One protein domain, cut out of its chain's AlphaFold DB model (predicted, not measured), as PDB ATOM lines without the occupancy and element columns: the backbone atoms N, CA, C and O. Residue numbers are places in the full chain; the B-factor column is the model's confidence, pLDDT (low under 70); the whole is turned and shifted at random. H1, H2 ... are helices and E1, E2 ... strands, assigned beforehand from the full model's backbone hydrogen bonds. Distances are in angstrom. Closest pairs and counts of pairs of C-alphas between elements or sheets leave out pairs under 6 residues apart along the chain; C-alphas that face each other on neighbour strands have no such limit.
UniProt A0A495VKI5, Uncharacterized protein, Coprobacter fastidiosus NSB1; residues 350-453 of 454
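What this domain is: This is residues 350 to 453 of the 454 residues of an uncharacterized protein of Coprobacter fastidiosus NSB1 (UniProt A0A495VKI5). A four-stranded antiparallel wall, E4 to E7, has one covered face and one bare face: H2 and H1 lie over the covered face, and the three-stranded sheet E1 E2 E3 crosses loosely near one end on that side. E3 runs on into E4 at 61 degrees, joining the sheets. The 104 printed residues include two named helices and seven strands, in the order E1 H1 H2 E2 E3 E4 E5 E6 E7, class mixed; the smaller sheet is mixed, in the order E1 E2 E3. The whole is compact, radius of gyration of the C-alphas 13.2 A, spanning 40 by 31 by 23 A.

How they stand to each other: E4 (413 to 418), E5 (423 to 428), E6 (435 to 440) and E7 (447 to 452) form a meander, each strand the antiparallel neighbour of the one before; N 415 and O 426 are 2.9 A apart, N 425 and O 438 2.8 A, N 437 and O 450 2.8 A. H2 (382 to 390) runs across the strands, height over the sheet 9.2 A; its closest C-alphas to E4 are Ile 386 and Thr 416, 6.5 A. H1 (358 to 362), on the same face, is over E7 at 7.9 A; C-alphas Asp 362 and Val 451 are closest, 5.4 A. E1 (351 to 357) and E2 (394 to 403) are parallel, N 354 to O 396 3.0 A, and with H1 and H2 between make a strand-helix-strand unit with a right-handed crossover. E2 and E3 (406 to 411) form a hairpin, N 401 to O 408 3.0 A. In H1 and H2 every O i to N i+4 pair is within hydrogen-bond range.

Where its parts are: E1 begins at C-alpha 351 (180.782, 161.351, 171.622); E2 measures 30.1 A, E1 19.2 A, H2 12.7 A. E7 ends at C-alpha 452 (170.410, 167.413, 148.610).

The domain as a whole: The C-alphas of Asp 405 and Gly 420 are farthest apart, 41.8 A. The printed part has no cut; H1 to H2 is a long link, 19 residues. Mean pLDDT of the printed part is 78.3, with 19 residues under 70, among them 391 to 396.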
ATOM      1  N   SER A 350     181.967 160.350 175.590       53.28
ATOM      2  CA  SER A 350     181.061 161.502 175.463       53.28
ATOM      3  C   SER A 350     180.745 161.896 174.016       53.28
ATOM      4  O   SER A 350     180.183 162.971 173.812       53.28
ATOM      5  N   ILE A 351     181.178 161.118 173.015       57.97
ATOM      6  CA  ILE A 351     180.782 161.351 171.622       57.97
ATOM      7  C   ILE A 351     179.399 160.745 171.421       57.97
ATOM      8  O   ILE A 351     179.214 159.536 171.552       57.97
ATOM      9  N   GLU A 352     178.443 161.590 171.072       67.38
ATOM     10  CA  GLU A 352     177.105 161.170 170.700       67.38
ATOM     11  C   GLU A 352     177.076 160.813 169.213       67.38
ATOM     12  O   GLU A 352     177.435 161.615 168.348       67.38
ATOM     13  N   ILE A 353     176.706 159.567 168.918       71.69
ATOM     14  CA  ILE A 353     176.646 159.044 167.555       71.69
ATOM     15  C   ILE A 353     175.192 159.073 167.100       71.69
ATOM     16  O   ILE A 353     174.336 158.467 167.745       71.69
ATOM     17  N   ILE A 354     174.931 159.748 165.983       73.50
ATOM     18  CA  ILE A 354     173.586 159.908 165.431       73.50
ATOM     19  C   ILE A 354     173.563 159.397 163.991       73.50
ATOM     20  O   ILE A 354     174.303 159.878 163.133       73.50
ATOM     21  N   ASP A 355     172.675 158.439 163.737       79.25
ATOM     22  CA  ASP A 355     172.417 157.885 162.409       79.25
ATOM     23  C   ASP A 355     171.232 158.607 161.755       79.25
ATOM     24  O   ASP A 355     170.080 158.433 162.155       79.25
ATOM     25  N   ILE A 356     171.514 159.390 160.716       79.94
ATOM     26  CA  ILE A 356     170.531 160.173 159.968       79.94
ATOM     27  C   ILE A 356     170.037 159.380 158.757       79.94
ATOM     28  O   ILE A 356     170.806 158.982 157.880       79.94
ATOM     29  N   ASP A 357     168.723 159.194 158.672       87.06
ATOM     30  CA  ASP A 357     168.050 158.674 157.483       87.06
ATOM     31  C   ASP A 357     167.619 159.837 156.580       87.06
ATOM     32  O   ASP A 357     166.658 160.548 156.884       87.06
ATOM     33  N   LEU A 358     168.331 160.050 155.470       87.19
ATOM     34  CA  LEU A 358     168.071 161.197 154.598       87.19
ATOM     35  C   LEU A 358     166.800 161.046 153.766       87.19
ATOM     36  O   LEU A 358     166.238 162.060 153.379       87.19
ATOM     37  N   ASN A 359     166.306 159.827 153.519       88.69
ATOM     38  CA  ASN A 359     164.995 159.665 152.884       88.69
ATOM     39  C   ASN A 359     163.880 160.149 153.822       88.69
ATOM     40  O   ASN A 359     162.887 160.716 153.373       88.69
ATOM     41  N   THR A 360     164.050 159.938 155.131       87.62
ATOM     42  CA  THR A 360     163.127 160.446 156.156       87.62
ATOM     43  C   THR A 360     163.257 161.960 156.328       87.62
ATOM     44  O   THR A 360     162.244 162.651 156.445       87.62
ATOM     45  N   ALA A 361     164.487 162.484 156.315       86.94
ATOM     46  CA  ALA A 361     164.739 163.920 156.403       86.94
ATOM     47  C   ALA A 361     164.179 164.683 155.191       86.94
ATOM     48  O   ALA A 361     163.506 165.690 155.376       86.94
ATOM     49  N   ASP A 362     164.375 164.165 153.974       86.56
ATOM     50  CA  ASP A 362     163.853 164.749 152.728       86.56
ATOM     51  C   ASP A 362     162.315 164.771 152.698       86.56
ATOM     52  O   ASP A 362     161.697 165.716 152.217       86.56
ATOM     53  N   GLY A 363     161.674 163.760 153.296       82.69
ATOM     54  CA  GLY A 363     160.219 163.705 153.455       82.69
ATOM     55  C   GLY A 363     159.646 164.603 154.560       82.69
ATOM     56  O   GLY A 363     158.427 164.624 154.740       82.69
ATOM     57  N   THR A 364     160.485 165.308 155.327       82.56
ATOM     58  CA  THR A 364     160.052 166.200 156.411       82.56
ATOM     59  C   THR A 364     160.107 167.649 155.933       82.56
ATOM     60  O   THR A 364     161.168 168.259 155.926       82.56
ATOM     61  N   GLU A 365     158.958 168.204 155.539       69.44
ATOM     62  CA  GLU A 365     158.903 169.543 154.927       69.44
ATOM     63  C   GLU A 365     159.276 170.675 155.906       69.44
ATOM     64  O   GLU A 365     160.054 171.561 155.558       69.44
ATOM     65  N   GLU A 366     158.746 170.656 157.135       80.69
ATOM     66  CA  GLU A 366     158.954 171.718 158.133       80.69
ATOM     67  C   GLU A 366     158.911 171.170 159.569       80.69
ATOM     68  O   GLU A 366     158.192 170.212 159.868       80.69
ATOM     69  N   ILE A 367     159.637 171.823 160.485       83.56
ATOM     70  CA  ILE A 367     159.538 171.598 161.934       83.56
ATOM     71  C   ILE A 367     158.877 172.827 162.576       83.56
ATOM     72  O   ILE A 367     159.264 173.966 162.312       83.56
ATOM     73  N   ALA A 368     157.869 172.591 163.423       79.38
ATOM     74  CA  ALA A 368     156.996 173.638 163.958       79.38
ATOM     75  C   ALA A 368     157.737 174.707 164.780       79.38
ATOM     76  O   ALA A 368     157.448 175.896 164.639       79.38
ATOM     77  N   ASP A 369     158.686 174.297 165.623       83.00
ATOM     78  CA  ASP A 369     159.525 175.187 166.424       83.00
ATOM     79  C   ASP A 369     160.866 174.528 166.798       83.00
ATOM     80  O   ASP A 369     161.125 173.365 166.488       83.00
ATOM     81  N   ALA A 370     161.740 175.295 167.454       82.25
ATOM     82  CA  ALA A 370     163.105 174.881 167.780       82.25
ATOM     83  C   ALA A 370     163.216 173.852 168.917       82.25
ATOM     84  O   ALA A 370     164.283 173.262 169.066       82.25
ATOM     85  N   ASP A 371     162.130 173.628 169.664       86.25
ATOM     86  CA  ASP A 371     162.049 172.675 170.778       86.25
ATOM     87  C   ASP A 371     161.267 171.404 170.380       86.25
ATOM     88  O   ASP A 371     160.993 170.525 171.200       86.25
ATOM     89  N   THR A 372     160.889 171.292 169.105       86.81
ATOM     90  CA  THR A 372     160.240 170.107 168.556       86.81
ATOM     91  C   THR A 372     161.295 169.045 168.246       86.81
ATOM     92  O   THR A 372     162.265 169.303 167.535       86.81
ATOM     93  N   ALA A 373     161.094 167.834 168.772       86.88
ATOM     94  CA  ALA A 373     161.997 166.704 168.561       86.88
ATOM     95  C   ALA A 373     162.088 166.320 167.077       86.88
ATOM     96  O   ALA A 373     161.059 166.185 166.407       86.88
ATOM     97  N   ILE A 374     163.309 166.093 166.586       85.75
ATOM     98  CA  ILE A 374     163.588 165.768 165.184       85.75
ATOM     99  C   ILE A 374     163.873 164.259 165.067       85.75
ATOM    100  O   ILE A 374     164.947 163.798 165.465       85.75
ATOM    101  N   PRO A 375     162.946 163.441 164.523       80.50
ATOM    102  CA  PRO A 375     163.033 161.979 164.627       80.50
ATOM    103  C   PRO A 375     164.265 161.352 163.966       80.50
ATOM    104  O   PRO A 375     164.800 160.364 164.462       80.50
ATOM    105  N   PHE A 376     164.727 161.919 162.850       82.94
ATOM    106  CA  PHE A 376     165.905 161.436 162.121       82.94
ATOM    107  C   PHE A 376     167.231 161.949 162.703       82.94
ATOM    108  O   PHE A 376     168.286 161.692 162.134       82.94
ATOM    109  N   LEU A 377     167.182 162.671 163.824       84.44
ATOM    110  CA  LEU A 377     168.328 163.300 164.473       84.44
ATOM    111  C   LEU A 377     168.385 162.900 165.954       84.44
ATOM    112  O   LEU A 377     168.510 163.734 166.836       84.44
ATOM    113  N   GLY A 378     168.173 161.612 166.242       78.56
ATOM    114  CA  GLY A 378     168.194 161.087 167.615       78.56
ATOM    115  C   GLY A 378     166.989 161.477 168.485       78.56
ATOM    116  O   GLY A 378     166.907 161.034 169.627       78.56
ATOM    117  N   ASN A 379     166.008 162.202 167.929       83.88
ATOM    118  CA  ASN A 379     164.976 162.960 168.654       83.88
ATOM    119  C   ASN A 379     165.504 164.192 169.397       83.88
ATOM    120  O   ASN A 379     164.756 164.767 170.189       83.88
ATOM    121  N   ASP A 380     166.733 164.622 169.113       85.06
ATOM    122  CA  ASP A 380     167.209 165.918 169.573       85.06
ATOM    123  C   ASP A 380     166.402 167.033 168.905       85.06
ATOM    124  O   ASP A 380     165.913 166.905 167.773       85.06
ATOM    125  N   THR A 381     166.235 168.136 169.623       88.75
ATOM    126  CA  THR A 381     165.644 169.351 169.070       88.75
ATOM    127  C   THR A 381     166.716 170.198 168.383       88.75
ATOM    128  O   THR A 381     167.922 170.018 168.577       88.75
ATOM    129  N   PHE A 382     166.288 171.165 167.573       84.38
ATOM    130  CA  PHE A 382     167.206 172.121 166.953       84.38
ATOM    131  C   PHE A 382     168.024 172.893 168.005       84.38
ATOM    132  O   PHE A 382     169.235 173.071 167.853       84.38
ATOM    133  N   ASN A 383     167.369 173.305 169.095       85.38
ATOM    134  CA  ASN A 383     168.017 173.994 170.207       85.38
ATOM    135  C   ASN A 383     168.968 173.089 170.990       85.38
ATOM    136  O   ASN A 383     170.023 173.571 171.409       85.38
ATOM    137  N   ASP A 384     168.630 171.809 171.171       84.69
ATOM    138  CA  ASP A 384     169.503 170.866 171.875       84.69
ATOM    139  C   ASP A 384     170.847 170.763 171.167       84.69
ATOM    140  O   ASP A 384     171.877 170.944 171.800       84.69
ATOM    141  N   ILE A 385     170.865 170.577 169.846       79.81
ATOM    142  CA  ILE A 385     172.120 170.398 169.103       79.81
ATOM    143  C   ILE A 385     172.980 171.655 169.146       79.81
ATOM    144  O   ILE A 385     174.176 171.566 169.419       79.81
ATOM    145  N   ILE A 386     172.387 172.827 168.916       79.81
ATOM    146  CA  ILE A 386     173.121 174.096 168.982       79.81
ATOM    147  C   ILE A 386     173.695 174.307 170.389       79.81
ATOM    148  O   ILE A 386     174.892 174.551 170.540       79.81
ATOM    149  N   THR A 387     172.873 174.128 171.424       79.81
ATOM    150  CA  THR A 387     173.286 174.315 172.823       79.81
ATOM    151  C   THR A 387     174.332 173.283 173.245       79.81
ATOM    152  O   THR A 387     175.306 173.611 173.925       79.81
ATOM    153  N   ASN A 388     174.176 172.026 172.836       77.25
ATOM    154  CA  ASN A 388     175.091 170.938 173.165       77.25
ATOM    155  C   ASN A 388     176.454 171.159 172.503       77.25
ATOM    156  O   ASN A 388     177.485 170.984 173.148       77.25
ATOM    157  N   VAL A 389     176.484 171.630 171.256       69.44
ATOM    158  CA  VAL A 389     177.732 171.989 170.566       69.44
ATOM    159  C   VAL A 389     178.416 173.177 171.246       69.44
ATOM    160  O   VAL A 389     179.617 173.108 171.519       69.44
ATOM    161  N   GLU A 390     177.671 174.232 171.594       72.06
ATOM    162  CA  GLU A 390     178.203 175.393 172.327       72.06
ATOM    163  C   GLU A 390     178.753 175.012 173.715       72.06
ATOM    164  O   GLU A 390     179.767 175.551 174.163       72.06
ATOM    165  N   THR A 391     178.118 174.050 174.391       66.75
ATOM    166  CA  THR A 391     178.535 173.557 175.717       66.75
ATOM    167  C   THR A 391     179.614 172.467 175.663       66.75
ATOM    168  O   THR A 391     180.126 172.059 176.710       66.75
ATOM    169  N   GLY A 392     180.042 172.060 174.463       58.12
ATOM    170  CA  GLY A 392     181.201 171.192 174.239       58.12
ATOM    171  C   GLY A 392     180.895 169.703 174.047       58.12
ATOM    172  O   GLY A 392     181.834 168.898 174.043       58.12
ATOM    173  N   THR A 393     179.627 169.324 173.873       63.47
ATOM    174  CA  THR A 393     179.228 167.982 173.424       63.47
ATOM    175  C   THR A 393     179.758 167.725 172.018       63.47
ATOM    176  O   THR A 393     179.781 168.605 171.155       63.47
ATOM    177  N   ARG A 394     180.224 166.498 171.787       64.50
ATOM    178  CA  ARG A 394     180.821 166.085 170.518       64.50
ATOM    179  C   ARG A 394     179.862 165.155 169.806       64.50
ATOM    180  O   ARG A 394     179.469 164.151 170.383       64.50
ATOM    181  N   TYR A 395     179.564 165.459 168.552       65.94
ATOM    182  CA  TYR A 395     178.692 164.640 167.725       65.94
ATOM    183  C   TYR A 395     179.459 163.957 166.602       65.94
ATOM    184  O   TYR A 395     180.388 164.533 166.028       65.94
ATOM    185  N   LEU A 396     179.025 162.748 166.262       65.06
ATOM    186  CA  LEU A 396     179.402 162.056 165.040       65.06
ATOM    187  C   LEU A 396     178.133 161.672 164.278       65.06
ATOM    188  O   LEU A 396     177.381 160.800 164.706       65.06
ATOM    189  N   PHE A 397     177.909 162.337 163.147       70.12
ATOM    190  CA  PHE A 397     176.726 162.134 162.320       70.12
ATOM    191  C   PHE A 397     177.041 161.210 161.148       70.12
ATOM    192  O   PHE A 397     177.849 161.543 160.274       70.12
ATOM    193  N   TYR A 398     176.372 160.066 161.115       70.56
ATOM    194  CA  TYR A 398     176.352 159.178 159.961       70.56
ATOM    195  C   TYR A 398     175.090 159.419 159.157       70.56
ATOM    196  O   TYR A 398     174.054 159.774 159.711       70.56
ATOM    197  N   TYR A 399     175.162 159.216 157.849       73.06
ATOM    198  CA  TYR A 399     173.987 159.259 156.997       73.06
ATOM    199  C   TYR A 399     173.783 157.948 156.269       73.06
ATOM    200  O   TYR A 399     174.734 157.233 155.939       73.06
ATOM    201  N   LYS A 400     172.519 157.677 155.968       82.31
ATOM    202  CA  LYS A 400     172.103 156.661 155.013       82.31
ATOM    203  C   LYS A 400     170.997 157.200 154.119       82.31
ATOM    204  O   LYS A 400     170.142 157.961 154.573       82.31
ATOM    205  N   TYR A 401     170.997 156.777 152.864       81.75
ATOM    206  CA  TYR A 401     169.875 156.978 151.955       81.75
ATOM    207  C   TYR A 401     169.798 155.837 150.947       81.75
ATOM    208  O   TYR A 401     170.798 155.187 150.652       81.75
ATOM    209  N   THR A 402     168.603 155.566 150.443       84.38
ATOM    210  CA  THR A 402     168.338 154.501 149.476       84.38
ATOM    211  C   THR A 402     167.746 155.088 148.204       84.38
ATOM    212  O   THR A 402     166.790 155.863 148.262       84.38
ATOM    213  N   VAL A 403     168.308 154.689 147.062       85.69
ATOM    214  CA  VAL A 403     167.810 154.992 145.713       85.69
ATOM    215  C   VAL A 403     167.714 153.673 144.957       85.69
ATOM    216  O   VAL A 403     168.694 152.935 144.915       85.69
ATOM    217  N   GLU A 404     166.542 153.362 144.394       81.06
ATOM    218  CA  GLU A 404     166.317 152.159 143.566       81.06
ATOM    219  C   GLU A 404     166.925 150.873 144.173       81.06
ATOM    220  O   GLU A 404     167.712 150.171 143.542       81.06
ATOM    221  N   ASP A 405     166.596 150.596 145.440       81.75
ATOM    222  CA  ASP A 405     167.064 149.440 146.230       81.75
ATOM    223  C   ASP A 405     168.575 149.393 146.551       81.75
ATOM    224  O   ASP A 405     169.057 148.418 147.130       81.75
ATOM    225  N   THR A 406     169.329 150.453 146.248       73.50
ATOM    226  CA  THR A 406     170.739 150.598 146.639       73.50
ATOM    227  C   THR A 406     170.873 151.571 147.806       73.50
ATOM    228  O   THR A 406     170.484 152.733 147.698       73.50
ATOM    229  N   THR A 407     171.432 151.104 148.927       78.31
ATOM    230  CA  THR A 407     171.691 151.934 150.113       78.31
ATOM    231  C   THR A 407     173.108 152.495 150.087       78.31
ATOM    232  O   THR A 407     174.084 151.749 150.010       78.31
ATOM    233  N   TYR A 408     173.207 153.810 150.221       71.19
ATOM    234  CA  TYR A 408     174.442 154.568 150.350       71.19
ATOM    235  C   TYR A 408     174.599 155.030 151.792       71.19
ATOM    236  O   TYR A 408     173.620 155.425 152.430       71.19
ATOM    237  N   THR A 409     175.825 154.992 152.300       74.00
ATOM    238  CA  THR A 409     176.150 155.427 153.657       74.00
ATOM    239  C   THR A 409     177.410 156.278 153.665       74.00
ATOM    240  O   THR A 409     178.234 156.208 152.754       74.00
ATOM    241  N   GLY A 410     177.559 157.097 154.698       58.50
ATOM    242  CA  GLY A 410     178.742 157.924 154.887       58.50
ATOM    243  C   GLY A 410     178.661 158.733 156.169       58.50
ATOM    244  O   GLY A 410     177.811 158.483 157.022       58.50
ATOM    245  N   ASN A 411     179.558 159.699 156.308       64.12
ATOM    246  CA  ASN A 411     179.603 160.605 157.449       64.12
ATOM    247  C   ASN A 411     179.416 162.054 157.000       64.12
ATOM    248  O   ASN A 411     179.893 162.458 155.936       64.12
ATOM    249  N   PHE A 412     178.766 162.846 157.845       58.06
ATOM    250  CA  PHE A 412     178.683 164.285 157.659       58.06
ATOM    251  C   PHE A 412     179.792 165.007 158.416       58.06
ATOM    252  O   PHE A 412     180.148 164.651 159.539       58.06
ATOM    253  N   VAL A 413     180.303 166.067 157.798       69.31
ATOM    254  CA  VAL A 413     180.842 167.212 158.530       69.31
ATOM    255  C   VAL A 413     179.669 168.147 158.791       69.31
ATOM    256  O   VAL A 413     178.790 168.274 157.936       69.31
ATOM    257  N   PHE A 414     179.635 168.784 159.959       73.88
ATOM    258  CA  PHE A 414     178.583 169.740 160.267       73.88
ATOM    259  C   PHE A 414     179.132 171.059 160.805       73.88
ATOM    260  O   PHE A 414     180.217 171.112 161.385       73.88
ATOM    261  N   ALA A 415     178.359 172.118 160.607       75.81
ATOM    262  CA  ALA A 415     178.588 173.432 161.179       75.81
ATOM    263  C   ALA A 415     177.277 173.964 161.756       75.81
ATOM    264  O   ALA A 415     176.206 173.723 161.195       75.81
ATOM    265  N   THR A 416     177.378 174.688 162.866       79.25
ATOM    266  CA  THR A 416     176.253 175.418 163.450       79.25
ATOM    267  C   THR A 416     176.522 176.915 163.392       79.25
ATOM    268  O   THR A 416     177.649 177.369 163.589       79.25
ATOM    269  N   GLU A 417     175.476 177.674 163.100       81.31
ATOM    270  CA  GLU A 417     175.449 179.130 163.168       81.31
ATOM    271  C   GLU A 417     174.238 179.517 164.018       81.31
ATOM    272  O   GLU A 417     173.141 179.002 163.802       81.31
ATOM    273  N   ASN A 418     174.429 180.390 165.003       81.75
ATOM    274  CA  ASN A 418     173.370 180.852 165.892       81.75
ATOM    275  C   ASN A 418     173.647 182.303 166.287       81.75
ATOM    276  O   ASN A 418     174.749 182.623 166.737       81.75
ATOM    277  N   ASP A 419     172.659 183.180 166.118       78.25
ATOM    278  CA  ASP A 419     172.743 184.590 166.521       78.25
ATOM    279  C   ASP A 419     171.768 184.959 167.655       78.25
ATOM    280  O   ASP A 419     171.685 186.122 168.055       78.25
ATOM    281  N   GLY A 420     171.071 183.962 168.215       72.88
ATOM    282  CA  GLY A 420     170.125 184.101 169.324       72.88
ATOM    283  C   GLY A 420     168.663 184.280 168.901       72.88
ATOM    284  O   GLY A 420     167.773 184.059 169.721       72.88
ATOM    285  N   GLU A 421     168.390 184.628 167.640       73.88
ATOM    286  CA  GLU A 421     167.028 184.729 167.083       73.88
ATOM    287  C   GLU A 421     166.814 183.796 165.880       73.88
ATOM    288  O   GLU A 421     165.706 183.287 165.660       73.88
ATOM    289  N   THR A 422     167.883 183.547 165.131       82.75
ATOM    290  CA  THR A 422     167.963 182.666 163.970       82.75
ATOM    291  C   THR A 422     169.079 181.649 164.164       82.75
ATOM    292  O   THR A 422     169.949 181.798 165.025       82.75
ATOM    293  N   GLY A 423     169.053 180.588 163.367       84.69
ATOM    294  CA  GLY A 423     170.128 179.616 163.411       84.69
ATOM    295  C   GLY A 423     170.114 178.676 162.227       84.69
ATOM    296  O   GLY A 423     169.103 178.523 161.542       84.69
ATOM    297  N   LYS A 424     171.234 177.996 162.026       85.81
ATOM    298  CA  LYS A 424     171.432 177.059 160.932       85.81
ATOM    299  C   LYS A 424     172.326 175.912 161.363       85.81
ATOM    300  O   LYS A 424     173.374 176.127 161.963       85.81
ATOM    301  N   ILE A 425     171.940 174.702 160.988       84.25
ATOM    302  CA  ILE A 425     172.779 173.513 161.062       84.25
ATOM    303  C   ILE A 425     172.993 173.038 159.631       84.25
ATOM    304  O   ILE A 425     172.043 172.709 158.921       84.25
ATOM    305  N   THR A 426     174.248 173.037 159.197       80.81
ATOM    306  CA  THR A 426     174.634 172.591 157.859       80.81
ATOM    307  C   THR A 426     175.375 171.278 157.986       80.81
ATOM    308  O   THR A 426     176.407 171.235 158.643       80.81
ATOM    309  N   PHE A 427     174.870 170.236 157.341       79.38
ATOM    310  CA  PHE A 427     175.512 168.939 157.185       79.38
ATOM    311  C   PHE A 427     175.980 168.799 155.745       79.38
ATOM    312  O   PHE A 427     175.229 169.052 154.801       79.38
ATOM    313  N   THR A 428     177.228 168.408 155.546       72.31
ATOM    314  CA  THR A 428     177.793 168.250 154.207       72.31
ATOM    315  C   THR A 428     178.772 167.095 154.218       72.31
ATOM    316  O   THR A 428     179.600 166.967 155.126       72.31
ATOM    317  N   ASN A 429     178.640 166.190 153.252       62.69
ATOM    318  CA  ASN A 429     179.641 165.154 153.072       62.69
ATOM    319  C   ASN A 429     180.920 165.785 152.483       62.69
ATOM    320  O   ASN A 429     180.858 166.859 151.890       62.69
ATOM    321  N   PRO A 430     182.093 165.149 152.614       54.56
ATOM    322  CA  PRO A 430     183.353 165.742 152.154       54.56
ATOM    323  C   PRO A 430     183.368 166.152 150.671       54.56
ATOM    324  O   PRO A 430     184.039 167.109 150.304       54.56
ATOM    325  N   GLU A 431     182.600 165.463 149.828       59.81
ATOM    326  CA  GLU A 431     182.487 165.734 148.388       59.81
ATOM    327  C   GLU A 431     181.448 166.820 148.051       59.81
ATOM    328  O   GLU A 431     181.307 167.206 146.895       59.81
ATOM    329  N   SER A 432     180.708 167.321 149.048       67.38
ATOM    330  CA  SER A 432     179.588 168.266 148.901       67.38
ATOM    331  C   SER A 432     178.469 167.810 147.950       67.38
ATOM    332  O   SER A 432     177.671 168.625 147.493       67.38
ATOM    333  N   LEU A 433     178.395 166.508 147.665       72.06
ATOM    334  CA  LEU A 433     177.362 165.880 146.834       72.06
ATOM    335  C   LEU A 433     176.110 165.517 147.636       72.06
ATOM    336  O   LEU A 433     175.016 165.450 147.087       72.06
ATOM    337  N   VAL A 434     176.278 165.284 148.937       71.31
ATOM    338  CA  VAL A 434     175.200 164.986 149.875       71.31
ATOM    339  C   VAL A 434     175.212 166.068 150.938       71.31
ATOM    340  O   VAL A 434     176.222 166.265 151.623       71.31
ATOM    341  N   SER A 435     174.101 166.779 151.095       81.75
ATOM    342  CA  SER A 435     173.978 167.799 152.133       81.75
ATOM    343  C   SER A 435     172.588 167.823 152.744       81.75
ATOM    344  O   SER A 435     171.609 167.404 152.132       81.75
ATOM    345  N   MET A 436     172.516 168.307 153.977       86.12
ATOM    346  CA  MET A 436     171.268 168.600 154.661       86.12
ATOM    347  C   MET A 436     171.428 169.927 155.386       86.12
ATOM    348  O   MET A 436     172.424 170.154 156.067       86.12
ATOM    349  N   ILE A 437     170.456 170.812 155.243       88.56
ATOM    350  CA  ILE A 437     170.415 172.097 155.928       88.56
ATOM    351  C   ILE A 437     169.148 172.122 156.764       88.56
ATOM    352  O   ILE A 437     168.067 171.855 156.250       88.56
ATOM    353  N   ILE A 438     169.297 172.453 158.042       88.75
ATOM    354  CA  ILE A 438     168.190 172.722 158.956       88.75
ATOM    355  C   ILE A 438     168.330 174.181 159.377       88.75
ATOM    356  O   ILE A 438     169.336 174.548 159.981       88.75
ATOM    357  N   GLU A 439     167.375 175.032 159.020       90.00
ATOM    358  CA  GLU A 439     167.525 176.482 159.161       90.00
ATOM    359  C   GLU A 439     166.275 177.140 159.739       90.00
ATOM    360  O   GLU A 439     165.156 176.973 159.251       90.00
ATOM    361  N   LYS A 440     166.487 177.953 160.776       87.38
ATOM    362  CA  LYS A 440     165.503 178.869 161.334       87.38
ATOM    363  C   LYS A 440     165.790 180.276 160.829       87.38
ATOM    364  O   LYS A 440     166.628 180.981 161.380       87.38
ATOM    365  N   ILE A 441     165.058 180.697 159.802       84.75
ATOM    366  CA  ILE A 441     165.296 181.978 159.115       84.75
ATOM    367  C   ILE A 441     164.761 183.175 159.922       84.75
ATOM    368  O   ILE A 441     165.306 184.274 159.828       84.75
ATOM    369  N   ARG A 442     163.672 182.998 160.688       83.12
ATOM    370  CA  ARG A 442     163.087 184.032 161.566       83.12
ATOM    371  C   ARG A 442     162.447 183.416 162.814       83.12
ATOM    372  O   ARG A 442     161.992 182.275 162.743       83.12
ATOM    373  N   PRO A 443     162.330 184.169 163.924       78.88
ATOM    374  CA  PRO A 443     161.694 183.693 165.154       78.88
ATOM    375  C   PRO A 443     160.260 183.174 164.987       78.88
ATOM    376  O   PRO A 443     159.861 182.274 165.721       78.88
ATOM    377  N   ASP A 444     159.502 183.751 164.050       81.31
ATOM    378  CA  ASP A 444     158.074 183.519 163.808       81.31
ATOM    379  C   ASP A 444     157.777 182.555 162.646       81.31
ATOM    380  O   ASP A 444     156.611 182.342 162.314       81.31
ATOM    381  N   MET A 445     158.812 181.979 162.027       82.88
ATOM    382  CA  MET A 445     158.673 181.005 160.946       82.88
ATOM    383  C   MET A 445     159.047 179.595 161.416       82.88
ATOM    384  O   MET A 445     159.905 179.454 162.295       82.88
ATOM    385  N   PRO A 446     158.433 178.555 160.822       85.31
ATOM    386  CA  PRO A 446     158.861 177.183 161.044       85.31
ATOM    387  C   PRO A 446     160.303 176.988 160.567       85.31
ATOM    388  O   PRO A 446     160.816 177.727 159.718       85.31
ATOM    389  N   ILE A 447     160.959 175.984 161.133       88.56
ATOM    390  CA  ILE A 447     162.307 175.591 160.740       88.56
ATOM    391  C   ILE A 447     162.206 174.801 159.441       88.56
ATOM    392  O   ILE A 447     161.417 173.860 159.332       88.56
ATOM    393  N   GLN A 448     163.016 175.194 158.466       88.50
ATOM    394  CA  GLN A 448     163.050 174.582 157.146       88.50
ATOM    395  C   GLN A 448     164.130 173.513 157.090       88.50
ATOM    396  O   GLN A 448     165.219 173.692 157.639       88.50
ATOM    397  N   ILE A 449     163.824 172.416 156.402       88.75
ATOM    398  CA  ILE A 449     164.779 171.354 156.109       88.75
ATOM    399  C   ILE A 449     164.960 171.295 154.596       88.75
ATOM    400  O   ILE A 449     163.993 171.268 153.840       88.75
ATOM    401  N   ALA A 450     166.209 171.274 154.151       89.25
ATOM    402  CA  ALA A 450     166.555 171.056 152.758       89.25
ATOM    403  C   ALA A 450     167.575 169.927 152.673       89.25
ATOM    404  O   ALA A 450     168.656 170.027 153.251       89.25
ATOM    405  N   VAL A 451     167.245 168.867 151.940       89.31
ATOM    406  CA  VAL A 451     168.154 167.751 151.670       89.31
ATOM    407  C   VAL A 451     168.571 167.800 150.206       89.31
ATOM    408  O   VAL A 451     167.767 168.047 149.315       89.31
ATOM    409  N   THR A 452     169.858 167.591 149.953       87.94
ATOM    410  CA  THR A 452     170.410 167.413 148.610       87.94
ATOM    411  C   THR A 452     171.019 166.025 148.533       87.94
ATOM    412  O   THR A 452     171.939 165.711 149.294       87.94
ATOM    413  N   LEU A 453     170.495 165.209 147.621       85.50
ATOM    414  CA  LEU A 453     171.019 163.892 147.269       85.50
ATOM    415  C   LEU A 453     171.573 163.923 145.827       85.50
ATOM    416  O   LEU A 453     171.160 164.801 145.063       85.50
TER     417      LEU A 453